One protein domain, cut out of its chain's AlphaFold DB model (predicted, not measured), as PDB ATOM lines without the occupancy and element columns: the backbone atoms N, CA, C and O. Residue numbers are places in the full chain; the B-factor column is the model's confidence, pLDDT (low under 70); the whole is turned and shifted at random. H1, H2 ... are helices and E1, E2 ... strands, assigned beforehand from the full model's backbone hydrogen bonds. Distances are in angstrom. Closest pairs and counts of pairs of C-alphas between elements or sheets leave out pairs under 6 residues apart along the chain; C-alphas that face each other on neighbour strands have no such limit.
ATOM      1  N   PHE A  61     241.797 167.259 218.633       85.81
ATOM      2  CA  PHE A  61     241.116 166.022 218.283       85.81
ATOM      3  C   PHE A  61     239.995 166.329 217.307       85.81
ATOM      4  O   PHE A  61     239.212 167.255 217.523       85.81
ATOM      5  N   LYS A  62     239.898 165.554 216.228       87.25
ATOM      6  CA  LYS A  62     238.808 165.702 215.264       87.25
ATOM      7  C   LYS A  62     237.682 164.758 215.659       87.25
ATOM      8  O   LYS A  62     237.857 163.548 215.608       87.25
ATOM      9  N   LEU A  63     236.530 165.303 216.021       87.50
ATOM     10  CA  LEU A  63     235.327 164.535 216.302       87.50
ATOM     11  C   LEU A  63     234.391 164.600 215.106       87.50
ATOM     12  O   LEU A  63     234.162 165.664 214.535       87.50
ATOM     13  N   SER A  64     233.855 163.452 214.728       87.94
ATOM     14  CA  SER A  64     232.851 163.325 213.685       87.94
ATOM     15  C   SER A  64     231.651 162.577 214.236       87.94
ATOM     16  O   SER A  64     231.802 161.561 214.907       87.94
ATOM     17  N   LEU A  65     230.462 163.096 213.966       86.75
ATOM     18  CA  LEU A  65     229.206 162.440 214.269       86.75
ATOM     19  C   LEU A  65     228.658 161.846 212.972       86.75
ATOM     20  O   LEU A  65     228.347 162.583 212.036       86.75
ATOM     21  N   ALA A  66     228.555 160.520 212.922       79.19
ATOM     22  CA  ALA A  66     227.919 159.808 211.823       79.19
ATOM     23  C   ALA A  66     226.391 159.897 211.958       79.19
ATOM     24  O   ALA A  66     225.837 159.643 213.026       79.19
ATOM     25  N   GLY A  67     225.710 160.248 210.870       71.62
ATOM     26  CA  GLY A  67     224.260 160.403 210.829       71.62
ATOM     27  C   GLY A  67     223.785 160.854 209.451       71.62
ATOM     28  O   GLY A  67     224.569 160.892 208.502       71.62
ATOM     29  N   THR A  68     222.504 161.212 209.345       61.19
ATOM     30  CA  THR A  68     221.921 161.792 208.120       61.19
ATOM     31  C   THR A  68     222.580 163.115 207.740       61.19
ATOM     32  O   THR A  68     222.741 163.404 206.559       61.19
ATOM     33  N   GLU A  69     223.014 163.883 208.740       70.19
ATOM     34  CA  GLU A  69     223.828 165.084 208.573       70.19
ATOM     35  C   GLU A  69     225.164 164.885 209.298       70.19
ATOM     36  O   GLU A  69     225.232 165.040 210.522       70.19
ATOM     37  N   PRO A  70     226.235 164.498 208.583       77.56
ATOM     38  CA  PRO A  70     227.534 164.309 209.206       77.56
ATOM     39  C   PRO A  70     228.054 165.648 209.733       77.56
ATOM     40  O   PRO A  70     228.250 166.599 208.974       77.56
ATOM     41  N   LYS A  71     228.305 165.720 211.042       83.62
ATOM     42  CA  LYS A  71     228.902 166.897 211.689       83.62
ATOM     43  C   LYS A  71     230.344 166.605 212.065       83.62
ATOM     44  O   LYS A  71     230.661 165.511 212.520       83.62
ATOM     45  N   VAL A  72     231.210 167.601 211.917       85.75
ATOM     46  CA  VAL A  72     232.624 167.515 212.289       85.75
ATOM     47  C   VAL A  72     232.972 168.699 213.181       85.75
ATOM     48  O   VAL A  72     232.633 169.833 212.859       85.75
ATOM     49  N   ALA A  73     233.660 168.436 214.287       86.88
ATOM     50  CA  ALA A  73     234.180 169.436 215.208       86.88
ATOM     51  C   ALA A  73     235.658 169.157 215.504       86.88
ATOM     52  O   ALA A  73     236.095 168.007 215.507       86.88
ATOM     53  N   VAL A  74     236.433 170.208 215.767       87.81
ATOM     54  CA  VAL A  74     237.820 170.081 216.227       87.81
ATOM     55  C   VAL A  74     237.880 170.551 217.672       87.81
ATOM     56  O   VAL A  74     237.733 171.735 217.961       87.81
ATOM     57  N   LEU A  75     238.081 169.607 218.582       87.81
ATOM     58  CA  LEU A  75     238.274 169.873 219.996       87.81
ATOM     59  C   LEU A  75     239.745 170.197 220.245       87.81
ATOM     60  O   LEU A  75     240.596 169.334 220.058       87.81
ATOM     61  N   LYS A  76     240.045 171.417 220.688       88.75
ATOM     62  CA  LYS A  76     241.395 171.817 221.103       88.75
ATOM     63  C   LYS A  76     241.525 171.703 222.617       88.75
ATOM     64  O   LYS A  76     240.789 172.386 223.322       88.75
ATOM     65  N   CYS A  77     242.448 170.889 223.121       86.62
ATOM     66  CA  CYS A  77     242.723 170.825 224.554       86.62
ATOM     67  C   CYS A  77     243.627 171.999 224.960       86.62
ATOM     68  O   CYS A  77     244.737 172.123 224.456       86.62
ATOM     69  N   LYS A  78     243.136 172.876 225.847       79.38
ATOM     70  CA  LYS A  78     243.807 174.148 226.193       79.38
ATOM     71  C   LYS A  78     244.547 174.155 227.533       79.38
ATOM     72  O   LYS A  78     245.207 175.138 227.844       79.38
ATOM     73  N   SER A  79     244.385 173.136 228.379       71.81
ATOM     74  CA  SER A  79     244.975 173.147 229.722       71.81
ATOM     75  C   SER A  79     245.161 171.738 230.286       71.81
ATOM     76  O   SER A  79     244.274 170.899 230.104       71.81
ATOM     77  N   PRO A  80     246.268 171.473 231.005       77.50
ATOM     78  CA  PRO A  80     247.469 172.311 231.118       77.50
ATOM     79  C   PRO A  80     248.288 172.291 229.820       77.50
ATOM     80  O   PRO A  80     248.218 171.306 229.091       77.50
ATOM     81  N   ASP A  81     249.088 173.328 229.546       77.81
ATOM     82  CA  ASP A  81     250.067 173.298 228.451       77.81
ATOM     83  C   ASP A  81     251.071 172.162 228.681       77.81
ATOM     84  O   ASP A  81     251.734 172.084 229.722       77.81
ATOM     85  N   LEU A  82     251.183 171.253 227.711       78.00
ATOM     86  CA  LEU A  82     252.105 170.123 227.795       78.00
ATOM     87  C   LEU A  82     253.536 170.592 227.525       78.00
ATOM     88  O   LEU A  82     254.003 170.598 226.386       78.00
ATOM     89  N   THR A  83     254.236 170.982 228.587       77.75
ATOM     90  CA  THR A  83     255.675 171.292 228.553       77.75
ATOM     91  C   THR A  83     256.547 170.036 228.586       77.75
ATOM     92  O   THR A  83     257.691 170.060 228.138       77.75
ATOM     93  N   ASP A  84     255.999 168.932 229.090       79.62
ATOM     94  CA  ASP A  84     256.661 167.638 229.225       79.62
ATOM     95  C   ASP A  84     256.365 166.747 228.009       79.62
ATOM     96  O   ASP A  84     255.206 166.473 227.694       79.62
ATOM     97  N   SER A  85     257.414 166.271 227.334       77.88
ATOM     98  CA  SER A  85     257.297 165.401 226.158       77.88
ATOM     99  C   SER A  85     256.773 163.995 226.464       77.88
ATOM    100  O   SER A  85     256.391 163.296 225.531       77.88
ATOM    101  N   SER A  86     256.776 163.573 227.733       83.31
ATOM    102  CA  SER A  86     256.222 162.282 228.174       83.31
ATOM    103  C   SER A  86     254.707 162.311 228.388       83.31
ATOM    104  O   SER A  86     254.087 161.274 228.613       83.31
ATOM    105  N   LYS A  87     254.098 163.500 228.329       84.31
ATOM    106  CA  LYS A  87     252.667 163.682 228.538       84.31
ATOM    107  C   LYS A  87     251.947 163.869 227.215       84.31
ATOM    108  O   LYS A  87     252.401 164.567 226.308       84.31
ATOM    109  N   HIS A  88     250.769 163.279 227.145       83.06
ATOM    110  CA  HIS A  88     249.891 163.306 225.994       83.06
ATOM    111  C   HIS A  88     248.537 163.857 226.417       83.06
ATOM    112  O   HIS A  88     248.022 163.510 227.483       83.06
ATOM    113  N   TYR A  89     247.941 164.695 225.569       85.19
ATOM    114  CA  TYR A  89     246.515 164.937 225.688       85.19
ATOM    115  C   TYR A  89     245.793 163.661 225.287       85.19
ATOM    116  O   TYR A  89     246.163 163.002 224.313       85.19
ATOM    117  N   THR A  90     244.755 163.346 226.037       85.44
ATOM    118  CA  THR A  90     243.797 162.299 225.725       85.44
ATOM    119  C   THR A  90     242.398 162.860 225.894       85.44
ATOM    120  O   THR A  90     242.191 163.861 226.580       85.44
ATOM    121  N   ILE A  91     241.426 162.239 225.249       86.69
ATOM    122  CA  ILE A  91     240.020 162.544 225.428       86.69
ATOM    123  C   ILE A  91     239.290 161.319 225.954       86.69
ATOM    124  O   ILE A  91     239.653 160.175 225.668       86.69
ATOM    125  N   GLN A  92     238.245 161.570 226.728       86.00
ATOM    126  CA  GLN A  92     237.358 160.531 227.221       86.00
ATOM    127  C   GLN A  92     235.915 160.978 227.071       86.00
ATOM    128  O   GLN A  92     235.566 162.123 227.374       86.00
ATOM    129  N   LEU A  93     235.093 160.044 226.608       87.50
ATOM    130  CA  LEU A  93     233.654 160.202 226.526       87.50
ATOM    131  C   LEU A  93     233.035 159.867 227.888       87.50
ATOM    132  O   LEU A  93     233.174 158.752 228.390       87.50
ATOM    133  N   VAL A  94     232.362 160.837 228.492       89.12
ATOM    134  CA  VAL A  94     231.785 160.750 229.835       89.12
ATOM    135  C   VAL A  94     230.290 161.014 229.757       89.12
ATOM    136  O   VAL A  94     229.855 161.995 229.163       89.12
ATOM    137  N   LYS A  95     229.487 160.166 230.389       89.56
ATOM    138  CA  LYS A  95     228.049 160.381 230.536       89.56
ATOM    139  C   LYS A  95     227.798 161.563 231.475       89.56
ATOM    140  O   LYS A  95     228.312 161.595 232.592       89.56
ATOM    141  N   GLU A  96     227.032 162.550 231.017       89.31
ATOM    142  CA  GLU A  96     226.642 163.714 231.823       89.31
ATOM    143  C   GLU A  96     225.233 163.540 232.407       89.31
ATOM    144  O   GLU A  96     225.000 163.904 233.559       89.31
ATOM    145  N   SER A  97     224.313 162.974 231.622       88.69
ATOM    146  CA  SER A  97     222.951 162.606 232.025       88.69
ATOM    147  C   SER A  97     222.416 161.484 231.125       88.69
ATOM    148  O   SER A  97     223.117 161.037 230.221       88.69
ATOM    149  N   SER A  98     221.172 161.036 231.319       88.19
ATOM    150  CA  SER A  98     220.552 159.970 230.507       88.19
ATOM    151  C   SER A  98     220.487 160.263 229.001       88.19
ATOM    152  O   SER A  98     220.472 159.341 228.190       88.19
ATOM    153  N   ASN A  99     220.497 161.543 228.617       90.12
ATOM    154  CA  ASN A  99     220.433 161.995 227.224       90.12
ATOM    155  C   ASN A  99     221.678 162.771 226.784       90.12
ATOM    156  O   ASN A  99     221.695 163.288 225.667       90.12
ATOM    157  N   LYS A 100     222.692 162.909 227.649       92.00
ATOM    158  CA  LYS A 100     223.863 163.748 227.375       92.00
ATOM    159  C   LYS A 100     225.163 163.031 227.669       92.00
ATOM    160  O   LYS A 100     225.334 162.441 228.736       92.00
ATOM    161  N   ALA A 101     226.102 163.161 226.746       91.25
ATOM    162  CA  ALA A 101     227.481 162.754 226.937       91.25
ATOM    163  C   ALA A 101     228.411 163.908 226.577       91.25
ATOM    164  O   ALA A 101     228.111 164.746 225.732       91.25
ATOM    165  N   GLU A 102     229.555 163.942 227.228       91.50
ATOM    166  CA  GLU A 102     230.554 164.979 227.099       91.50
ATOM    167  C   GLU A 102     231.895 164.351 226.743       91.50
ATOM    168  O   GLU A 102     232.290 163.340 227.317       91.50
ATOM    169  N   VAL A 103     232.632 164.987 225.840       89.94
ATOM    170  CA  VAL A 103     234.043 164.678 225.620       89.94
ATOM    171  C   VAL A 103     234.888 165.662 226.400       89.94
ATOM    172  O   VAL A 103     234.809 166.872 226.182       89.94
ATOM    173  N   LYS A 104     235.719 165.112 227.282       86.31
ATOM    174  CA  LYS A 104     236.647 165.863 228.126       86.31
ATOM    175  C   LYS A 104     238.085 165.571 227.749       86.31
ATOM    176  O   LYS A 104     238.430 164.418 227.498       86.31
ATOM    177  N   CYS A 105     238.912 166.611 227.772       87.19
ATOM    178  CA  CYS A 105     240.360 166.502 227.665       87.19
ATOM    179  C   CYS A 105     240.984 166.114 229.011       87.19
ATOM    180  O   CYS A 105     240.625 166.658 230.055       87.19
ATOM    181  N   PHE A 106     241.969 165.226 228.968       85.81
ATOM    182  CA  PHE A 106     242.794 164.808 230.092       85.81
ATOM    183  C   PHE A 106     244.259 164.750 229.670       85.81
ATOM    184  O   PHE A 106     244.590 164.797 228.485       85.81
ATOM    185  N   VAL A 107     245.142 164.652 230.658       87.06
ATOM    186  CA  VAL A 107     246.573 164.450 230.442       87.06
ATOM    187  C   VAL A 107     246.956 163.074 230.955       87.06
ATOM    188  O   VAL A 107     246.579 162.689 232.061       87.06
ATOM    189  N   SER A 108     247.700 162.344 230.137       85.06
ATOM    190  CA  SER A 108     248.085 160.955 230.358       85.06
ATOM    191  C   SER A 108     249.561 160.765 230.012       85.06
ATOM    192  O   SER A 108     250.077 161.422 229.114       85.06
ATOM    193  N   GLU A 109     250.241 159.854 230.706       85.50
ATOM    194  CA  GLU A 109     251.601 159.409 230.346       85.50
ATOM    195  C   GLU A 109     251.602 158.479 229.125       85.50
ATOM    196  O   GLU A 109     252.633 158.218 228.515       85.50
ATOM    197  N   LYS A 110     250.428 157.954 228.765       82.12
ATOM    198  CA  LYS A 110     250.221 157.093 227.605       82.12
ATOM    199  C   LYS A 110     249.523 157.849 226.475       82.12
ATOM    200  O   LYS A 110     248.685 158.713 226.765       82.12
ATOM    201  N   PRO A 111     249.808 157.506 225.207       76.75
ATOM    202  CA  PRO A 111     249.031 157.998 224.079       76.75
ATOM    203  C   PRO A 111     247.567 157.552 224.183       76.75
ATOM    204  O   PRO A 111     247.218 156.653 224.946       76.75
ATOM    205  N   GLN A 112     246.709 158.213 223.411       77.81
ATOM    206  CA  GLN A 112     245.287 157.903 223.350       77.81
ATOM    207  C   GLN A 112     245.042 156.448 222.927       77.81
ATOM    208  O   GLN A 112     245.492 156.030 221.864       77.81
ATOM    209  N   GLU A 113     244.258 155.728 223.726       70.25
ATOM    210  CA  GLU A 113     243.684 154.420 223.389       70.25
ATOM    211  C   GLU A 113     242.182 154.580 223.063       70.25
ATOM    212  O   GLU A 113     241.601 155.647 223.291       70.25
ATOM    213  N   GLU A 114     241.536 153.545 222.521       64.75
ATOM    214  CA  GLU A 114     240.084 153.546 222.278       64.75
ATOM    215  C   GLU A 114     239.309 153.906 223.564       64.75
ATOM    216  O   GLU A 114     239.635 153.442 224.660       64.75
ATOM    217  N   SER A 115     238.281 154.759 223.457       65.50
ATOM    218  CA  SER A 115     237.496 155.221 224.613       65.50
ATOM    219  C   SER A 115     236.037 154.799 224.493       65.50
ATOM    220  O   SER A 115     235.306 155.312 223.652       65.50
ATOM    221  N   SER A 116     235.583 153.958 225.422       65.25
ATOM    222  CA  SER A 116     234.157 153.722 225.668       65.25
ATOM    223  C   SER A 116     233.541 154.838 226.524       65.25
ATOM    224  O   SER A 116     234.254 155.585 227.205       65.25
ATOM    225  N   LEU A 117     232.210 154.961 226.473       70.62
ATOM    226  CA  LEU A 117     231.438 155.857 227.334       70.62
ATOM    227  C   LEU A 117     231.625 155.444 228.800       70.62
ATOM    228  O   LEU A 117     231.327 154.308 229.167       70.62
ATOM    229  N   LYS A 118     232.100 156.365 229.642       77.44
ATOM    230  CA  LYS A 118     232.276 156.127 231.081       77.44
ATOM    231  C   LYS A 118     231.237 156.879 231.915       77.44
ATOM    232  O   LYS A 118     230.853 157.988 231.537       77.44
ATOM    233  N   PRO A 119     230.799 156.327 233.060       68.38
ATOM    234  CA  PRO A 119     229.960 157.056 234.006       68.38
ATOM    235  C   PRO A 119     230.699 158.270 234.581       68.38
ATOM    236  O   PRO A 119     231.934 158.348 234.558       68.38
ATOM    237  N   LYS A 120     229.945 159.235 235.109       71.44
ATOM    238  CA  LYS A 120     230.523 160.445 235.694       71.44
ATOM    239  C   LYS A 120     231.321 160.086 236.962       71.44
ATOM    240  O   LYS A 120     230.842 159.295 237.771       71.44
ATOM    241  N   PRO A 121     232.491 160.705 237.227       62.72
ATOM    242  CA  PRO A 121     233.323 160.365 238.393       62.72
ATOM    243  C   PRO A 121     232.619 160.498 239.756       62.72
ATOM    244  O   PRO A 121     232.999 159.836 240.714       62.72
ATOM    245  N   SER A 122     231.586 161.343 239.861       57.47
ATOM    246  CA  SER A 122     230.795 161.515 241.089       57.47
ATOM    247  C   SER A 122     229.869 160.335 241.402       57.47
ATOM    248  O   SER A 122     229.457 160.193 242.549       57.47
ATOM    249  N   PRO A 135     219.000 156.431 226.860       86.19
ATOM    250  CA  PRO A 135     219.128 156.634 225.415       86.19
ATOM    251  C   PRO A 135     220.558 156.931 224.952       86.19
ATOM    252  O   PRO A 135     220.963 156.497 223.871       86.19
ATOM    253  N   ILE A 136     221.340 157.648 225.769       87.06
ATOM    254  CA  ILE A 136     222.734 157.982 225.451       87.06
ATOM    255  C   ILE A 136     223.688 156.782 225.554       87.06
ATOM    256  O   ILE A 136     224.781 156.846 224.996       87.06
ATOM    257  N   SER A 137     223.306 155.688 226.224       84.88
ATOM    258  CA  SER A 137     224.167 154.505 226.393       84.88
ATOM    259  C   SER A 137     224.529 153.843 225.058       84.88
ATOM    260  O   SER A 137     225.569 153.204 224.944       84.88
ATOM    261  N   ASN A 138     223.728 154.075 224.011       82.94
ATOM    262  CA  ASN A 138     223.980 153.593 222.651       82.94
ATOM    263  C   ASN A 138     225.007 154.427 221.860       82.94
ATOM    264  O   ASN A 138     225.238 154.144 220.678       82.94
ATOM    265  N   LEU A 139     225.585 155.473 222.463       84.62
ATOM    266  CA  LEU A 139     226.642 156.278 221.857       84.62
ATOM    267  C   LEU A 139     227.978 155.529 221.906       84.62
ATOM    268  O   LEU A 139     228.537 155.288 222.975       84.62
ATOM    269  N   GLN A 140     228.522 155.220 220.734       81.12
ATOM    270  CA  GLN A 140     229.837 154.604 220.569       81.12
ATOM    271  C   GLN A 140     230.738 155.537 219.775       81.12
ATOM    272  O   GLN A 140     230.306 156.061 218.752       81.12
ATOM    273  N   CYS A 141     231.979 155.722 220.218       81.38
ATOM    274  CA  CYS A 141     232.981 156.481 219.483       81.38
ATOM    275  C   CYS A 141     234.186 155.588 219.194       81.38
ATOM    276  O   CYS A 141     234.877 155.164 220.116       81.38
ATOM    277  N   ASP A 142     234.440 155.337 217.915       77.69
ATOM    278  CA  ASP A 142     235.610 154.597 217.456       77.69
ATOM    279  C   ASP A 142     236.758 155.596 217.229       77.69
ATOM    280  O   ASP A 142     236.544 156.675 216.662       77.69
ATOM    281  N   SER A 143     237.975 155.279 217.683       73.00
ATOM    282  CA  SER A 143     239.153 156.119 217.441       73.00
ATOM    283  C   SER A 143     239.984 155.576 216.288       73.00
ATOM    284  O   SER A 143     240.380 154.416 216.295       73.00
ATOM    285  N   TYR A 144     240.309 156.436 215.334       67.69
ATOM    286  CA  TYR A 144     241.216 156.144 214.236       67.69
ATOM    287  C   TYR A 144     242.441 157.050 214.332       67.69
ATOM    288  O   TYR A 144     242.309 158.273 214.419       67.69
ATOM    289  N   GLN A 145     243.630 156.453 214.293       65.19
ATOM    290  CA  GLN A 145     244.894 157.178 214.256       65.19
ATOM    291  C   GLN A 145     245.559 156.957 212.895       65.19
ATOM    292  O   GLN A 145     245.952 155.837 212.569       65.19
ATOM    293  N   ASP A 146     245.702 158.020 212.099       59.38
ATOM    294  CA  ASP A 146     246.518 157.958 210.881       59.38
ATOM    295  C   ASP A 146     247.992 158.144 211.259       59.38
ATOM    296  O   ASP A 146     248.455 159.255 211.527       59.38
ATOM    297  N   SER A 147     248.739 157.044 211.305       51.94
ATOM    298  CA  SER A 147     250.171 157.050 211.621       51.94
ATOM    299  C   SER A 147     251.049 157.584 210.480       51.94
ATOM    300  O   SER A 147     252.239 157.815 210.694       51.94
ATOM    301  N   THR A 148     250.497 157.812 209.281       48.59
ATOM    302  CA  THR A 148     251.273 158.165 208.077       48.59
ATOM    303  C   THR A 148     251.304 159.659 207.749       48.59
ATOM    304  O   THR A 148     252.172 160.087 206.988       48.59
ATOM    305  N   LYS A 149     250.402 160.475 208.316       50.62
ATOM    306  CA  LYS A 149     250.224 161.900 207.946       50.62
ATOM    307  C   LYS A 149     250.309 162.882 209.119       50.62
ATOM    308  O   LYS A 149     249.711 163.954 209.080       50.62
ATOM    309  N   GLY A 150     251.075 162.524 210.149       49.31
ATOM    310  CA  GLY A 150     251.046 163.219 211.436       49.31
ATOM    311  C   GLY A 150     249.841 162.736 212.237       49.31
ATOM    312  O   GLY A 150     248.788 162.487 211.669       49.31
ATOM    313  N   ALA A 151     250.014 162.513 213.539       54.44
ATOM    314  CA  ALA A 151     249.059 161.806 214.390       54.44
ATOM    315  C   ALA A 151     247.682 162.503 214.473       54.44
ATOM    316  O   ALA A 151     247.390 163.226 215.425       54.44
ATOM    317  N   VAL A 152     246.821 162.286 213.478       57.56
ATOM    318  CA  VAL A 152     245.432 162.739 213.494       57.56
ATOM    319  C   VAL A 152     244.630 161.681 214.239       57.56
ATOM    320  O   VAL A 152     244.391 160.600 213.707       57.56
ATOM    321  N   ASN A 153     244.219 161.993 215.469       70.19
ATOM    322  CA  ASN A 153     243.277 161.170 216.224       70.19
ATOM    323  C   ASN A 153     241.852 161.606 215.849       70.19
ATOM    324  O   ASN A 153     241.355 162.637 216.319       70.19
ATOM    325  N   ILE A 154     241.230 160.853 214.945       73.25
ATOM    326  CA  ILE A 154     239.840 161.043 214.528       73.25
ATOM    327  C   ILE A 154     238.956 160.177 215.417       73.25
ATOM    328  O   ILE A 154     239.188 158.982 215.543       73.25
ATOM    329  N   PHE A 155     237.921 160.771 215.994       80.50
ATOM    330  CA  PHE A 155     236.905 160.071 216.764       80.50
ATOM    331  C   PHE A 155     235.601 160.079 215.989       80.50
ATOM    332  O   PHE A 155     235.037 161.142 215.721       80.50
ATOM    333  N   GLN A 156     235.134 158.901 215.604       83.25
ATOM    334  CA  GLN A 156     233.878 158.736 214.896       83.25
ATOM    335  C   GLN A 156     232.819 158.221 215.856       83.25
ATOM    336  O   GLN A 156     232.815 157.054 216.231       83.25
ATOM    337  N   CYS A 157     231.914 159.110 216.238       84.38
ATOM    338  CA  CYS A 157     230.806 158.810 217.119       84.38
ATOM    339  C   CYS A 157     229.560 158.433 216.314       84.38
ATOM    340  O   CYS A 157     229.217 159.084 215.325       84.38
ATOM    341  N   ARG A 158     228.870 157.385 216.756       85.44
ATOM    342  CA  ARG A 158     227.598 156.897 216.218       85.44
ATOM    343  C   ARG A 158     226.647 156.596 217.367       85.44
ATOM    344  O   ARG A 158     227.071 156.085 218.400       85.44
ATOM    345  N   VAL A 159     225.366 156.879 217.173       81.19
ATOM    346  CA  VAL A 159     224.309 156.375 218.054       81.19
ATOM    347  C   VAL A 159     223.603 155.226 217.349       81.19
ATOM    348  O   VAL A 159     223.254 155.334 216.174       81.19
ATOM    349  N   SER A 160     223.423 154.111 218.050       74.75
ATOM    350  CA  SER A 160     222.570 153.023 217.564       74.75
ATOM    351  C   SER A 160     221.115 153.294 217.962       74.75
ATOM    352  O   SER A 160     220.849 153.686 219.095       74.75
ATOM    353  N   GLY A 161     220.169 153.094 217.041       73.50
ATOM    354  CA  GLY A 161     218.731 153.301 217.276       73.50
ATOM    355  C   GLY A 161     218.125 154.463 216.481       73.50
ATOM    356  O   GLY A 161     218.792 155.098 215.669       73.50
ATOM    357  N   SER A 162     216.834 154.735 216.692       69.38
ATOM    358  CA  SER A 162     216.059 155.749 215.953       69.38
ATOM    359  C   SER A 162     216.146 157.160 216.551       69.38
ATOM    360  O   SER A 162     215.266 157.988 216.326       69.38
ATOM    361  N   HIS A 163     217.168 157.437 217.360       78.25
ATOM    362  CA  HIS A 163     217.319 158.716 218.041       78.25
ATOM    363  C   HIS A 163     218.147 159.695 217.207       78.25
ATOM    364  O   HIS A 163     219.198 159.344 216.676       78.25
ATOM    365  N   SER A 164     217.702 160.948 217.130       83.50
ATOM    366  CA  SER A 164     218.521 162.033 216.588       83.50
ATOM    367  C   SER A 164     219.541 162.490 217.626       83.50
ATOM    368  O   SER A 164     219.175 162.781 218.765       83.50
ATOM    369  N   LEU A 165     220.808 162.579 217.228       85.50
ATOM    370  CA  LEU A 165     221.907 163.037 218.074       85.50
ATOM    371  C   LEU A 165     222.399 164.401 217.584       85.50
ATOM    372  O   LEU A 165     222.689 164.576 216.402       85.50
ATOM    373  N   GLU A 166     222.502 165.367 218.490       88.94
ATOM    374  CA  GLU A 166     223.135 166.655 218.224       88.94
ATOM    375  C   GLU A 166     224.545 166.682 218.823       88.94
ATOM    376  O   GLU A 166     224.768 166.200 219.931       88.94
ATOM    377  N   MET A 167     225.493 167.255 218.078       89.81
ATOM    378  CA  MET A 167     226.851 167.536 218.541       89.81
ATOM    379  C   MET A 167     227.076 169.047 218.564       89.81
ATOM    380  O   MET A 167     226.902 169.707 217.534       89.81
ATOM    381  N   THR A 168     227.524 169.558 219.710       89.62
ATOM    382  CA  THR A 168     227.814 170.980 219.937       89.62
ATOM    383  C   THR A 168     229.224 171.146 220.492       89.62
ATOM    384  O   THR A 168     229.604 170.472 221.449       89.62
ATOM    385  N   LEU A 169     230.004 172.057 219.907       87.38
ATOM    386  CA  LEU A 169     231.337 172.424 220.386       87.38
ATOM    387  C   LEU A 169     231.244 173.688 221.247       87.38
ATOM    388  O   LEU A 169     230.798 174.729 220.772       87.38
ATOM    389  N   ASN A 170     231.704 173.608 222.493       84.94
ATOM    390  CA  ASN A 170     231.950 174.767 223.341       84.94
ATOM    391  C   ASN A 170     233.457 175.065 223.355       84.94
ATOM    392  O   ASN A 170     234.231 174.460 224.102       84.94
ATOM    393  N   GLU A 171     233.879 176.005 222.510       76.00
ATOM    394  CA  GLU A 171     235.289 176.383 222.364       76.00
ATOM    395  C   GLU A 171     235.871 177.049 223.619       76.00
ATOM    396  O   GLU A 171     237.082 176.964 223.851       76.00
ATOM    397  N   GLY A 172     235.037 177.712 224.427       77.06
ATOM    398  CA  GLY A 172     235.466 178.358 225.670       77.06
ATOM    399  C   GLY A 172     235.908 177.339 226.716       77.06
ATOM    400  O   GLY A 172     236.932 177.520 227.368       77.06
ATOM    401  N   GLU A 173     235.183 176.226 226.804       77.81
ATOM    402  CA  GLU A 173     235.417 175.168 227.793       77.81
ATOM    403  C   GLU A 173     236.267 174.012 227.259       77.81
ATOM    404  O   GLU A 173     236.606 173.112 228.018       77.81
ATOM    405  N   SER A 174     236.638 174.029 225.971       83.56
ATOM    406  CA  SER A 174     237.280 172.879 225.313       83.56
ATOM    407  C   SER A 174     236.455 171.606 225.538       83.56
ATOM    408  O   SER A 174     236.955 170.588 226.013       83.56
ATOM    409  N   LYS A 175     235.156 171.704 225.238       86.69
ATOM    410  CA  LYS A 175     234.155 170.670 225.510       86.69
ATOM    411  C   LYS A 175     233.360 170.375 224.243       86.69
ATOM    412  O   LYS A 175     232.914 171.300 223.565       86.69
ATOM    413  N   VAL A 176     233.134 169.097 223.948       89.19
ATOM    414  CA  VAL A 176     232.115 168.673 222.971       89.19
ATOM    415  C   VAL A 176     230.980 167.993 223.718       89.19
ATOM    416  O   VAL A 176     231.220 167.086 224.512       89.19
ATOM    417  N   LEU A 177     229.755 168.447 223.471       91.12
ATOM    418  CA  LEU A 177     228.540 167.893 224.051       91.12
ATOM    419  C   LEU A 177     227.759 167.132 222.980       91.12
ATOM    420  O   LEU A 177     227.495 167.657 221.899       91.12
ATOM    421  N   PHE A 178     227.369 165.915 223.325       90.25
ATOM    422  CA  PHE A 178     226.432 165.082 222.595       90.25
ATOM    423  C   PHE A 178     225.094 165.091 223.327       90.25
ATOM    424  O   PHE A 178     225.051 164.824 224.528       90.25
ATOM    425  N   GLU A 179     224.007 165.384 222.621       91.81
ATOM    426  CA  GLU A 179     222.656 165.413 223.187       91.81
ATOM    427  C   GLU A 179     221.678 164.635 222.305       91.81
ATOM    428  O   GLU A 179     221.489 164.952 221.129       91.81
ATOM    429  N   ILE A 180     221.028 163.624 222.883       88.69
ATOM    430  CA  ILE A 180     219.914 162.931 222.238       88.69
ATOM    431  C   ILE A 180     218.719 163.880 222.208       88.69
ATOM    432  O   ILE A 180     218.200 164.287 223.249       88.69
ATOM    433  N   LYS A 181     218.254 164.212 221.005       86.81
ATOM    434  CA  LYS A 181     216.970 164.876 220.805       86.81
ATOM    435  C   LYS A 181     215.895 163.808 220.718       86.81
ATOM    436  O   LYS A 181     215.884 162.997 219.789       86.81
ATOM    437  N   THR A 182     214.972 163.819 221.666       74.38
ATOM    438  CA  THR A 182     213.680 163.162 221.499       74.38
ATOM    439  C   THR A 182     212.946 163.898 220.385       74.38
ATOM    440  O   THR A 182     212.635 165.080 220.525       74.38
TER     441      THR A 182
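Overview. This is residues 61 to 122 and 135 to 182 of the 185 residues of an uncharacterized protein of Mycoplasma haemolamae (strain Purdue) (UniProt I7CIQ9). Two strongly twisted four-stranded sheets, E3 E4 E8 E7 and E2 E1 E6 E5, lie face to face as a sandwich, with the four-residue helix H1 grazing both at one end. The 110 printed residues hold eight named strands and one named helix, in the order E1 E2 E3 E4 H1 E5 E6 E7 E8, mostly strand. The first sheet is antiparallel throughout, the second mixed. The whole is compact, with a radius of gyration of the C-alphas of 13.9 A and spans of 44 by 36 by 24 A.

Arrangement. In one sheet, E3 (residues 88 to 97) and E4 (100 to 108) form a hairpin, with N 94 and O 102 2.8 A apart. E4 is antiparallel to E8 (175 to 181), with N 103 and O 176 2.9 A apart, and E8 forms a hairpin with E7 (164 to 170), with N 168 and O 177 2.9 A apart. In the other, E2 (71 to 76) and E1 (61 to 65) form a hairpin, with N 63 and O 73 2.8 A apart. E1 is parallel to E6 (152 to 159), with N 64 and O 155 2.8 A apart, and E6 forms a hairpin with E5 (139 to 146), with N 156 and O 142 2.8 A apart. The facing parts are 8.8 A centre to centre. Between the sheets, the closest C-alphas of E2 and E7 are those of Ala 73 and Leu 169, 6.6 A apart. H1 (135 to 138) only grazes each sheet; it is too short for an O i to N i+4 pair, and its one O i to N i+3 pair is not within range.

Along the chain. E1 begins at C-alpha 61 (241.116, 166.022, 218.283), and E8 ends at C-alpha 181 (216.970, 164.876, 220.805). The longer strands are E3, 27.6 A, E4, 24.6 A, E5, 22.8 A, and E6, 22.5 A.

Size, cuts and confidence. The C-alphas farthest apart, of Thr 83 and Ser 162, are 44.4 A apart. Residues 123 to 134 are not printed, and C-alphas 122 and 135 are 20.1 A apart across the cut. The link E2 to E3 is long. The mean pLDDT of the printed part is 79.6; residues under 70 include 114 to 116 and 144 to 152.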